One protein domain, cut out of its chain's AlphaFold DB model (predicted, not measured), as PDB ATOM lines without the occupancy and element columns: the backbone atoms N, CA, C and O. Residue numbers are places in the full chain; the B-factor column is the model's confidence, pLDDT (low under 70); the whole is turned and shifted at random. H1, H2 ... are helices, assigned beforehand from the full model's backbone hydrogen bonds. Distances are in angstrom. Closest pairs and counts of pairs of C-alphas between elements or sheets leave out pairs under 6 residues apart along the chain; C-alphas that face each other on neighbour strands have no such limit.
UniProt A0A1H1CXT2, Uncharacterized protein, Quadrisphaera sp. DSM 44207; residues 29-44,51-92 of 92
ATOM      1  N   PRO A  29      10.067  86.749  30.436       94.25
ATOM      2  CA  PRO A  29       8.684  86.357  30.166       94.25
ATOM      3  C   PRO A  29       8.168  86.842  28.805       94.25
ATOM      4  O   PRO A  29       7.425  86.125  28.141       94.25
ATOM      5  N   LEU A  30       8.586  88.034  28.361       94.88
ATOM      6  CA  LEU A  30       8.208  88.561  27.049       94.88
ATOM      7  C   LEU A  30       8.852  87.764  25.908       94.88
ATOM      8  O   LEU A  30       8.201  87.520  24.896       94.88
ATOM      9  N   LEU A  31      10.105  87.327  26.076       96.06
ATOM     10  CA  LEU A  31      10.769  86.466  25.094       96.06
ATOM     11  C   LEU A  31      10.010  85.149  24.919       96.06
ATOM     12  O   LEU A  31       9.720  84.759  23.793       96.06
ATOM     13  N   GLN A  32       9.641  84.491  26.024       97.00
ATOM     14  CA  GLN A  32       8.860  83.255  25.950       97.00
ATOM     15  C   GLN A  32       7.516  83.484  25.258       97.00
ATOM     16  O   GLN A  32       7.147  82.724  24.372       97.00
ATOM     17  N   HIS A  33       6.818  84.562  25.616       95.94
ATOM     18  CA  HIS A  33       5.528  84.888  25.024       95.94
ATOM     19  C   HIS A  33       5.602  85.089  23.500       95.94
ATOM     20  O   HIS A  33       4.762  84.564  22.777       95.94
ATOM     21  N   LEU A  34       6.625  85.792  23.002       95.56
ATOM     22  CA  LEU A  34       6.853  85.953  21.561       95.56
ATOM     23  C   LEU A  34       7.089  84.609  20.857       95.56
ATOM     24  O   LEU A  34       6.519  84.362  19.797       95.56
ATOM     25  N   ALA A  35       7.912  83.742  21.452       96.44
ATOM     26  CA  ALA A  35       8.198  82.422  20.898       96.44
ATOM     27  C   ALA A  35       6.957  81.518  20.879       96.44
ATOM     28  O   ALA A  35       6.736  80.801  19.904       96.44
ATOM     29  N   ASP A  36       6.142  81.571  21.934       96.12
ATOM     30  CA  ASP A  36       4.892  80.817  22.027       96.12
ATOM     31  C   ASP A  36       3.879  81.295  20.984       96.12
ATOM     32  O   ASP A  36       3.301  80.470  20.285       96.12
ATOM     33  N   ALA A  37       3.717  82.612  20.822       94.44
ATOM     34  CA  ALA A  37       2.819  83.183  19.821       94.44
ATOM     35  C   ALA A  37       3.232  82.801  18.389       94.44
ATOM     36  O   ALA A  37       2.378  82.451  17.576       94.44
ATOM     37  N   ALA A  38       4.536  82.812  18.090       94.62
ATOM     38  CA  ALA A  38       5.044  82.378  16.790       94.62
ATOM     39  C   ALA A  38       4.833  80.868  16.575       94.62
ATOM     40  O   ALA A  38       4.427  80.437  15.499       94.62
ATOM     41  N   ALA A  39       5.063  80.048  17.608       95.38
ATOM     42  CA  ALA A  39       4.805  78.613  17.535       95.38
ATOM     43  C   ALA A  39       3.318  78.314  17.290       95.38
ATOM     44  O   ALA A  39       3.011  77.491  16.431       95.38
ATOM     45  N   ASP A  40       2.414  79.009  17.983       93.44
ATOM     46  CA  ASP A  40       0.968  78.859  17.809       93.44
ATOM     47  C   ASP A  40       0.526  79.249  16.392       93.44
ATOM     48  O   ASP A  40      -0.221  78.503  15.759       93.44
ATOM     49  N   ALA A  41       1.017  80.381  15.876       91.88
ATOM     50  CA  ALA A  41       0.699  80.847  14.528       91.88
ATOM     51  C   ALA A  41       1.175  79.867  13.440       91.88
ATOM     52  O   ALA A  41       0.510  79.692  12.423       91.88
ATOM     53  N   GLU A  42       2.289  79.178  13.675       93.12
ATOM     54  CA  GLU A  42       2.838  78.184  12.752       93.12
ATOM     55  C   GLU A  42       2.335  76.750  13.003       93.12
ATOM     56  O   GLU A  42       2.782  75.813  12.340       93.12
ATOM     57  N   GLY A  43       1.435  76.539  13.972       94.50
ATOM     58  CA  GLY A  43       0.946  75.202  14.340       94.50
ATOM     59  C   GLY A  43       2.037  74.279  14.901       94.50
ATOM     60  O   GLY A  43       1.945  73.054  14.796       94.50
ATOM     61  N   ARG A  44       3.098  74.852  15.476       95.50
ATOM     62  CA  ARG A  44       4.243  74.142  16.057       95.50
ATOM     63  C   ARG A  44       4.082  73.981  17.567       95.50
ATOM     64  O   ARG A  44       3.474  74.799  18.246       95.50
ATOM     65  N   VAL A  51      17.906  80.485  27.900       93.50
ATOM     66  CA  VAL A  51      18.377  81.564  28.774       93.50
ATOM     67  C   VAL A  51      19.767  81.995  28.315       93.50
ATOM     68  O   VAL A  51      20.768  81.369  28.655       93.50
ATOM     69  N   LEU A  52      19.834  83.078  27.541       90.88
ATOM     70  CA  LEU A  52      21.105  83.669  27.120       90.88
ATOM     71  C   LEU A  52      21.640  84.677  28.151       90.88
ATOM     72  O   LEU A  52      20.917  85.156  29.040       90.88
ATOM     73  N   GLY A  53      22.930  85.001  28.015       88.00
ATOM     74  CA  GLY A  53      23.595  86.038  28.802       88.00
ATOM     75  C   GLY A  53      23.014  87.430  28.532       88.00
ATOM     76  O   GLY A  53      22.478  87.695  27.458       88.00
ATOM     77  N   ALA A  54      23.151  88.345  29.496       87.19
ATOM     78  CA  ALA A  54      22.512  89.667  29.456       87.19
ATOM     79  C   ALA A  54      22.829  90.500  28.200       87.19
ATOM     80  O   ALA A  54      22.005  91.308  27.779       87.19
ATOM     81  N   HIS A  55      23.995  90.284  27.584       85.81
ATOM     82  CA  HIS A  55      24.395  90.952  26.345       85.81
ATOM     83  C   HIS A  55      23.526  90.563  25.137       85.81
ATOM     84  O   HIS A  55      23.357  91.381  24.244       85.81
ATOM     85  N   ALA A  56      22.949  89.358  25.124       89.75
ATOM     86  CA  ALA A  56      22.189  88.824  23.992       89.75
ATOM     87  C   ALA A  56      20.670  89.035  24.113       89.75
ATOM     88  O   ALA A  56      19.935  88.791  23.164       89.75
ATOM     89  N   VAL A  57      20.172  89.494  25.268       89.50
ATOM     90  CA  VAL A  57      18.725  89.619  25.537       89.50
ATOM     91  C   VAL A  57      18.045  90.610  24.583       89.50
ATOM     92  O   VAL A  57      16.913  90.381  24.162       89.50
ATOM     93  N   GLY A  58      18.734  91.697  24.220       86.62
ATOM     94  CA  GLY A  58      18.224  92.668  23.247       86.62
ATOM     95  C   GLY A  58      18.076  92.072  21.845       86.62
ATOM     96  O   GLY A  58      17.033  92.244  21.215       86.62
ATOM     97  N   ASP A  59      19.082  91.322  21.394       90.94
ATOM     98  CA  ASP A  59      19.062  90.657  20.088       90.94
ATOM     99  C   ASP A  59      18.015  89.543  20.056       90.94
ATOM    100  O   ASP A  59      17.253  89.433  19.099       90.94
ATOM    101  N   GLN A  60      17.900  88.774  21.139       93.31
ATOM    102  CA  GLN A  60      16.893  87.729  21.283       93.31
ATOM    103  C   GLN A  60      15.469  88.298  21.198       93.31
ATOM    104  O   GLN A  60      14.620  87.717  20.525       93.31
ATOM    105  N   LEU A  61      15.215  89.461  21.808       92.06
ATOM    106  CA  LEU A  61      13.934  90.162  21.681       92.06
ATOM    107  C   LEU A  61      13.651  90.578  20.232       92.06
ATOM    108  O   LEU A  61      12.536  90.396  19.747       92.06
ATOM    109  N   ALA A  62      14.650  91.130  19.540       90.88
ATOM    110  CA  ALA A  62      14.502  91.574  18.158       90.88
ATOM    111  C   ALA A  62      14.264  90.406  17.186       90.88
ATOM    112  O   ALA A  62      13.436  90.530  16.284       90.88
ATOM    113  N   VAL A  63      14.960  89.282  17.379       95.31
ATOM    114  CA  VAL A  63      14.781  88.060  16.584       95.31
ATOM    115  C   VAL A  63      13.382  87.491  16.790       95.31
ATOM    116  O   VAL A  63      12.650  87.353  15.821       95.31
ATOM    117  N   LEU A  64      12.952  87.277  18.035       95.56
ATOM    118  CA  LEU A  64      11.641  86.678  18.305       95.56
ATOM    119  C   LEU A  64      10.472  87.569  17.860       95.56
ATOM    120  O   LEU A  64       9.459  87.067  17.382       95.56
ATOM    121  N   ALA A  65      10.610  88.895  17.968       92.62
ATOM    122  CA  ALA A  65       9.618  89.819  17.424       92.62
ATOM    123  C   ALA A  65       9.546  89.749  15.890       92.62
ATOM    124  O   ALA A  65       8.458  89.832  15.324       92.62
ATOM    125  N   ARG A  66      10.689  89.588  15.208       93.44
ATOM    126  CA  ARG A  66      10.728  89.391  13.754       93.44
ATOM    127  C   ARG A  66      10.101  88.059  13.358       93.44
ATOM    128  O   ARG A  66       9.331  88.047  12.404       93.44
ATOM    129  N   ASP A  67      10.417  86.986  14.075       94.19
ATOM    130  CA  ASP A  67       9.883  85.652  13.799       94.19
ATOM    131  C   ASP A  67       8.357  85.666  13.893       94.19
ATOM    132  O   ASP A  67       7.697  85.258  12.949       94.19
ATOM    133  N   LEU A  68       7.795  86.255  14.957       93.62
ATOM    134  CA  LEU A  68       6.346  86.426  15.082       93.62
ATOM    135  C   LEU A  68       5.752  87.245  13.929       93.62
ATOM    136  O   LEU A  68       4.719  86.877  13.394       93.62
ATOM    137  N   LEU A  69       6.376  88.352  13.517       92.69
ATOM    138  CA  LEU A  69       5.868  89.145  12.387       92.69
ATOM    139  C   LEU A  69       5.894  88.371  11.060       92.69
ATOM    140  O   LEU A  69       5.078  88.644  10.185       92.69
ATOM    141  N   ALA A  70       6.810  87.413  10.907       95.12
ATOM    142  CA  ALA A  70       6.894  86.571   9.719       95.12
ATOM    143  C   ALA A  70       5.772  85.520   9.644       95.12
ATOM    144  O   ALA A  70       5.534  84.984   8.563       95.12
ATOM    145  N   THR A  71       5.061  85.247  10.746       94.38
ATOM    146  CA  THR A  71       3.957  84.275  10.782       94.38
ATOM    147  C   THR A  71       2.606  84.856  10.355       94.38
ATOM    148  O   THR A  71       1.605  84.162  10.488       94.38
ATOM    149  N   ASP A  72       2.554  86.124   9.929       90.19
ATOM    150  CA  ASP A  72       1.312  86.889   9.710       90.19
ATOM    151  C   ASP A  72       0.320  86.761  10.891       90.19
ATOM    152  O   ASP A  72      -0.771  86.194  10.773       90.19
ATOM    153  N   PRO A  73       0.729  87.200  12.097       87.12
ATOM    154  CA  PRO A  73      -0.006  86.924  13.318       87.12
ATOM    155  C   PRO A  73      -1.334  87.696  13.341       87.12
ATOM    156  O   PRO A  73      -1.413  88.829  12.856       87.12
ATOM    157  N   PRO A  74      -2.382  87.145  13.977       86.94
ATOM    158  CA  PRO A  74      -3.670  87.818  14.048       86.94
ATOM    159  C   PRO A  74      -3.544  89.164  14.791       86.94
ATOM    160  O   PRO A  74      -2.753  89.273  15.734       86.94
ATOM    161  N   PRO A  75      -4.375  90.177  14.467       86.94
ATOM    162  CA  PRO A  75      -4.293  91.504  15.086       86.94
ATOM    163  C   PRO A  75      -4.324  91.493  16.622       86.94
ATOM    164  O   PRO A  75      -3.668  92.314  17.262       86.94
ATOM    165  N   GLY A  76      -5.040  90.536  17.226       87.19
ATOM    166  CA  GLY A  76      -5.088  90.366  18.681       87.19
ATOM    167  C   GLY A  76      -3.734  90.008  19.307       87.19
ATOM    168  O   GLY A  76      -3.422  90.500  20.388       87.19
ATOM    169  N   ALA A  77      -2.900  89.223  18.617       86.19
ATOM    170  CA  ALA A  77      -1.560  88.878  19.092       86.19
ATOM    171  C   ALA A  77      -0.612  90.088  19.041       86.19
ATOM    172  O   ALA A  77       0.194  90.291  19.948       86.19
ATOM    173  N   LEU A  78      -0.744  90.938  18.015       87.25
ATOM    174  CA  LEU A  78       0.032  92.178  17.914       87.25
ATOM    175  C   LEU A  78      -0.371  93.206  18.980       87.25
ATOM    176  O   LEU A  78       0.498  93.892  19.519       87.25
ATOM    177  N   ALA A  79      -1.663  93.298  19.306       90.12
ATOM    178  CA  ALA A  79      -2.153  94.161  20.378       90.12
ATOM    179  C   ALA A  79      -1.630  93.717  21.759       90.12
ATOM    180  O   ALA A  79      -1.056  94.538  22.472       90.12
ATOM    181  N   ASP A  80      -1.729  92.421  22.096       88.69
ATOM    182  CA  ASP A  80      -1.190  91.881  23.359       88.69
ATOM    183  C   ASP A  80       0.326  92.116  23.466       88.69
ATOM    184  O   ASP A  80       0.838  92.554  24.501       88.69
ATOM    185  N   LEU A  81       1.065  91.922  22.367       88.44
ATOM    186  CA  LEU A  81       2.493  92.222  22.322       88.44
ATOM    187  C   LEU A  81       2.787  93.708  22.584       88.44
ATOM    188  O   LEU A  81       3.709  94.032  23.339       88.44
ATOM    189  N   ALA A  82       2.030  94.616  21.965       89.31
ATOM    190  CA  ALA A  82       2.203  96.052  22.160       89.31
ATOM    191  C   ALA A  82       1.983  96.446  23.630       89.31
ATOM    192  O   ALA A  82       2.816  97.155  24.205       89.31
ATOM    193  N   ASP A  83       0.931  95.923  24.261       92.44
ATOM    194  CA  ASP A  83       0.627  96.170  25.671       92.44
ATOM    195  C   ASP A  83       1.744  95.662  26.589       92.44
ATOM    196  O   ASP A  83       2.216  96.389  27.473       92.44
ATOM    197  N   ARG A  84       2.261  94.454  26.333       90.94
ATOM    198  CA  ARG A  84       3.392  93.891  27.088       90.94
ATOM    199  C   ARG A  84       4.675  94.695  26.909       90.94
ATOM    200  O   ARG A  84       5.407  94.887  27.879       90.94
ATOM    201  N   LEU A  85       4.955  95.195  25.706       88.31
ATOM    202  CA  LEU A  85       6.116  96.051  25.444       88.31
ATOM    203  C   LEU A  85       6.006  97.396  26.170       88.31
ATOM    204  O   LEU A  85       7.002  97.887  26.708       88.31
ATOM    205  N   VAL A  86       4.810  97.989  26.225       90.00
ATOM    206  CA  VAL A  86       4.564  99.210  27.004       90.00
ATOM    207  C   VAL A  86       4.730  98.940  28.498       90.00
ATOM    208  O   VAL A  86       5.397  99.724  29.178       90.00
ATOM    209  N   ALA A  87       4.182  97.834  29.009       89.19
ATOM    210  CA  ALA A  87       4.334  97.434  30.405       89.19
ATOM    211  C   ALA A  87       5.810  97.209  30.770       89.19
ATOM    212  O   ALA A  87       6.296  97.787  31.741       89.19
ATOM    213  N   LEU A  88       6.551  96.468  29.938       88.19
ATOM    214  CA  LEU A  88       7.986  96.253  30.108       88.19
ATOM    215  C   LEU A  88       8.744  97.583  30.107       88.19
ATOM    216  O   LEU A  88       9.545  97.830  30.999       88.19
ATOM    217  N   ARG A  89       8.462  98.481  29.156       85.44
ATOM    218  CA  ARG A  89       9.108  99.800  29.099       85.44
ATOM    219  C   ARG A  89       8.867 100.637  30.359       85.44
ATOM    220  O   ARG A  89       9.732 101.433  30.704       85.44
ATOM    221  N   ARG A  90       7.698 100.518  30.996       86.50
ATOM    222  CA  ARG A  90       7.375 101.221  32.250       86.50
ATOM    223  C   ARG A  90       8.075 100.605  33.464       86.50
ATOM    224  O   ARG A  90       8.310 101.318  34.430       86.50
ATOM    225  N   ALA A  91       8.391  99.313  33.405       82.94
ATOM    226  CA  ALA A  91       9.069  98.572  34.466       82.94
ATOM    227  C   ALA A  91      10.610  98.623  34.383       82.94
ATOM    228  O   ALA A  91      11.279  98.101  35.276       82.94
ATOM    229  N   LEU A  92      11.158  99.211  33.311       80.12
ATOM    230  CA  LEU A  92      12.590  99.428  33.062       80.12
ATOM    231  C   LEU A  92      12.989 100.895  33.262       80.12
ATOM    232  O   LEU A  92      14.015 101.118  33.936       80.12
TER     233      LEU A  92
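What this domain is: This is residues 29 to 44 and 51 to 92 of the 92 residues of an uncharacterized protein of Quadrisphaera sp. DSM 44207 (UniProt A0A1H1CXT2). Three helices lie lengthwise with their centres in a triangle: H1 and H2 pack side by side and run the same way, while the longest, H3, runs opposite to H1 across a wider gap. The 58 printed residues, with H1, H2 and H3 in chain order and no named strand, are all helix in class. The whole is compact, with a radius of gyration of the C-alphas of 11.5 A, and spans 30 by 23 by 14 A.

How they stand to each other: Start at H3, residues 75 to 91; it touches H1, residues 29 to 41, closest at the C-alphas of Leu 30 and Arg 84, 7.2 A apart, at a shallow tilt of 7 degrees, opposite ways. H1 also touches H2, residues 57 to 70, closest at the C-alphas of Ala 38 and Leu 68, 4.6 A apart, at a shallow tilt of 20 degrees, the same way. H2 and H3 are near each other, with 5 pairs of C-alphas within 10 A. In H1, H2 and H3 every O i to N i+4 pair is within hydrogen-bond range.

Where its parts are: Find C-alpha 75 at (-4.293, 91.504, 15.086); from there H3 runs 24.6 A to C-alpha 91. H1 begins at C-alpha 29, (8.684, 86.357, 30.166), and runs 18.4 A; H2 runs 20.0 A.

The domain as a whole: Residues 45 to 50 are not printed, and C-alphas 44 and 51 are 20.4 A apart across the cut. The link from H2 to H3 is tight. No printed residue is under 70 in pLDDT.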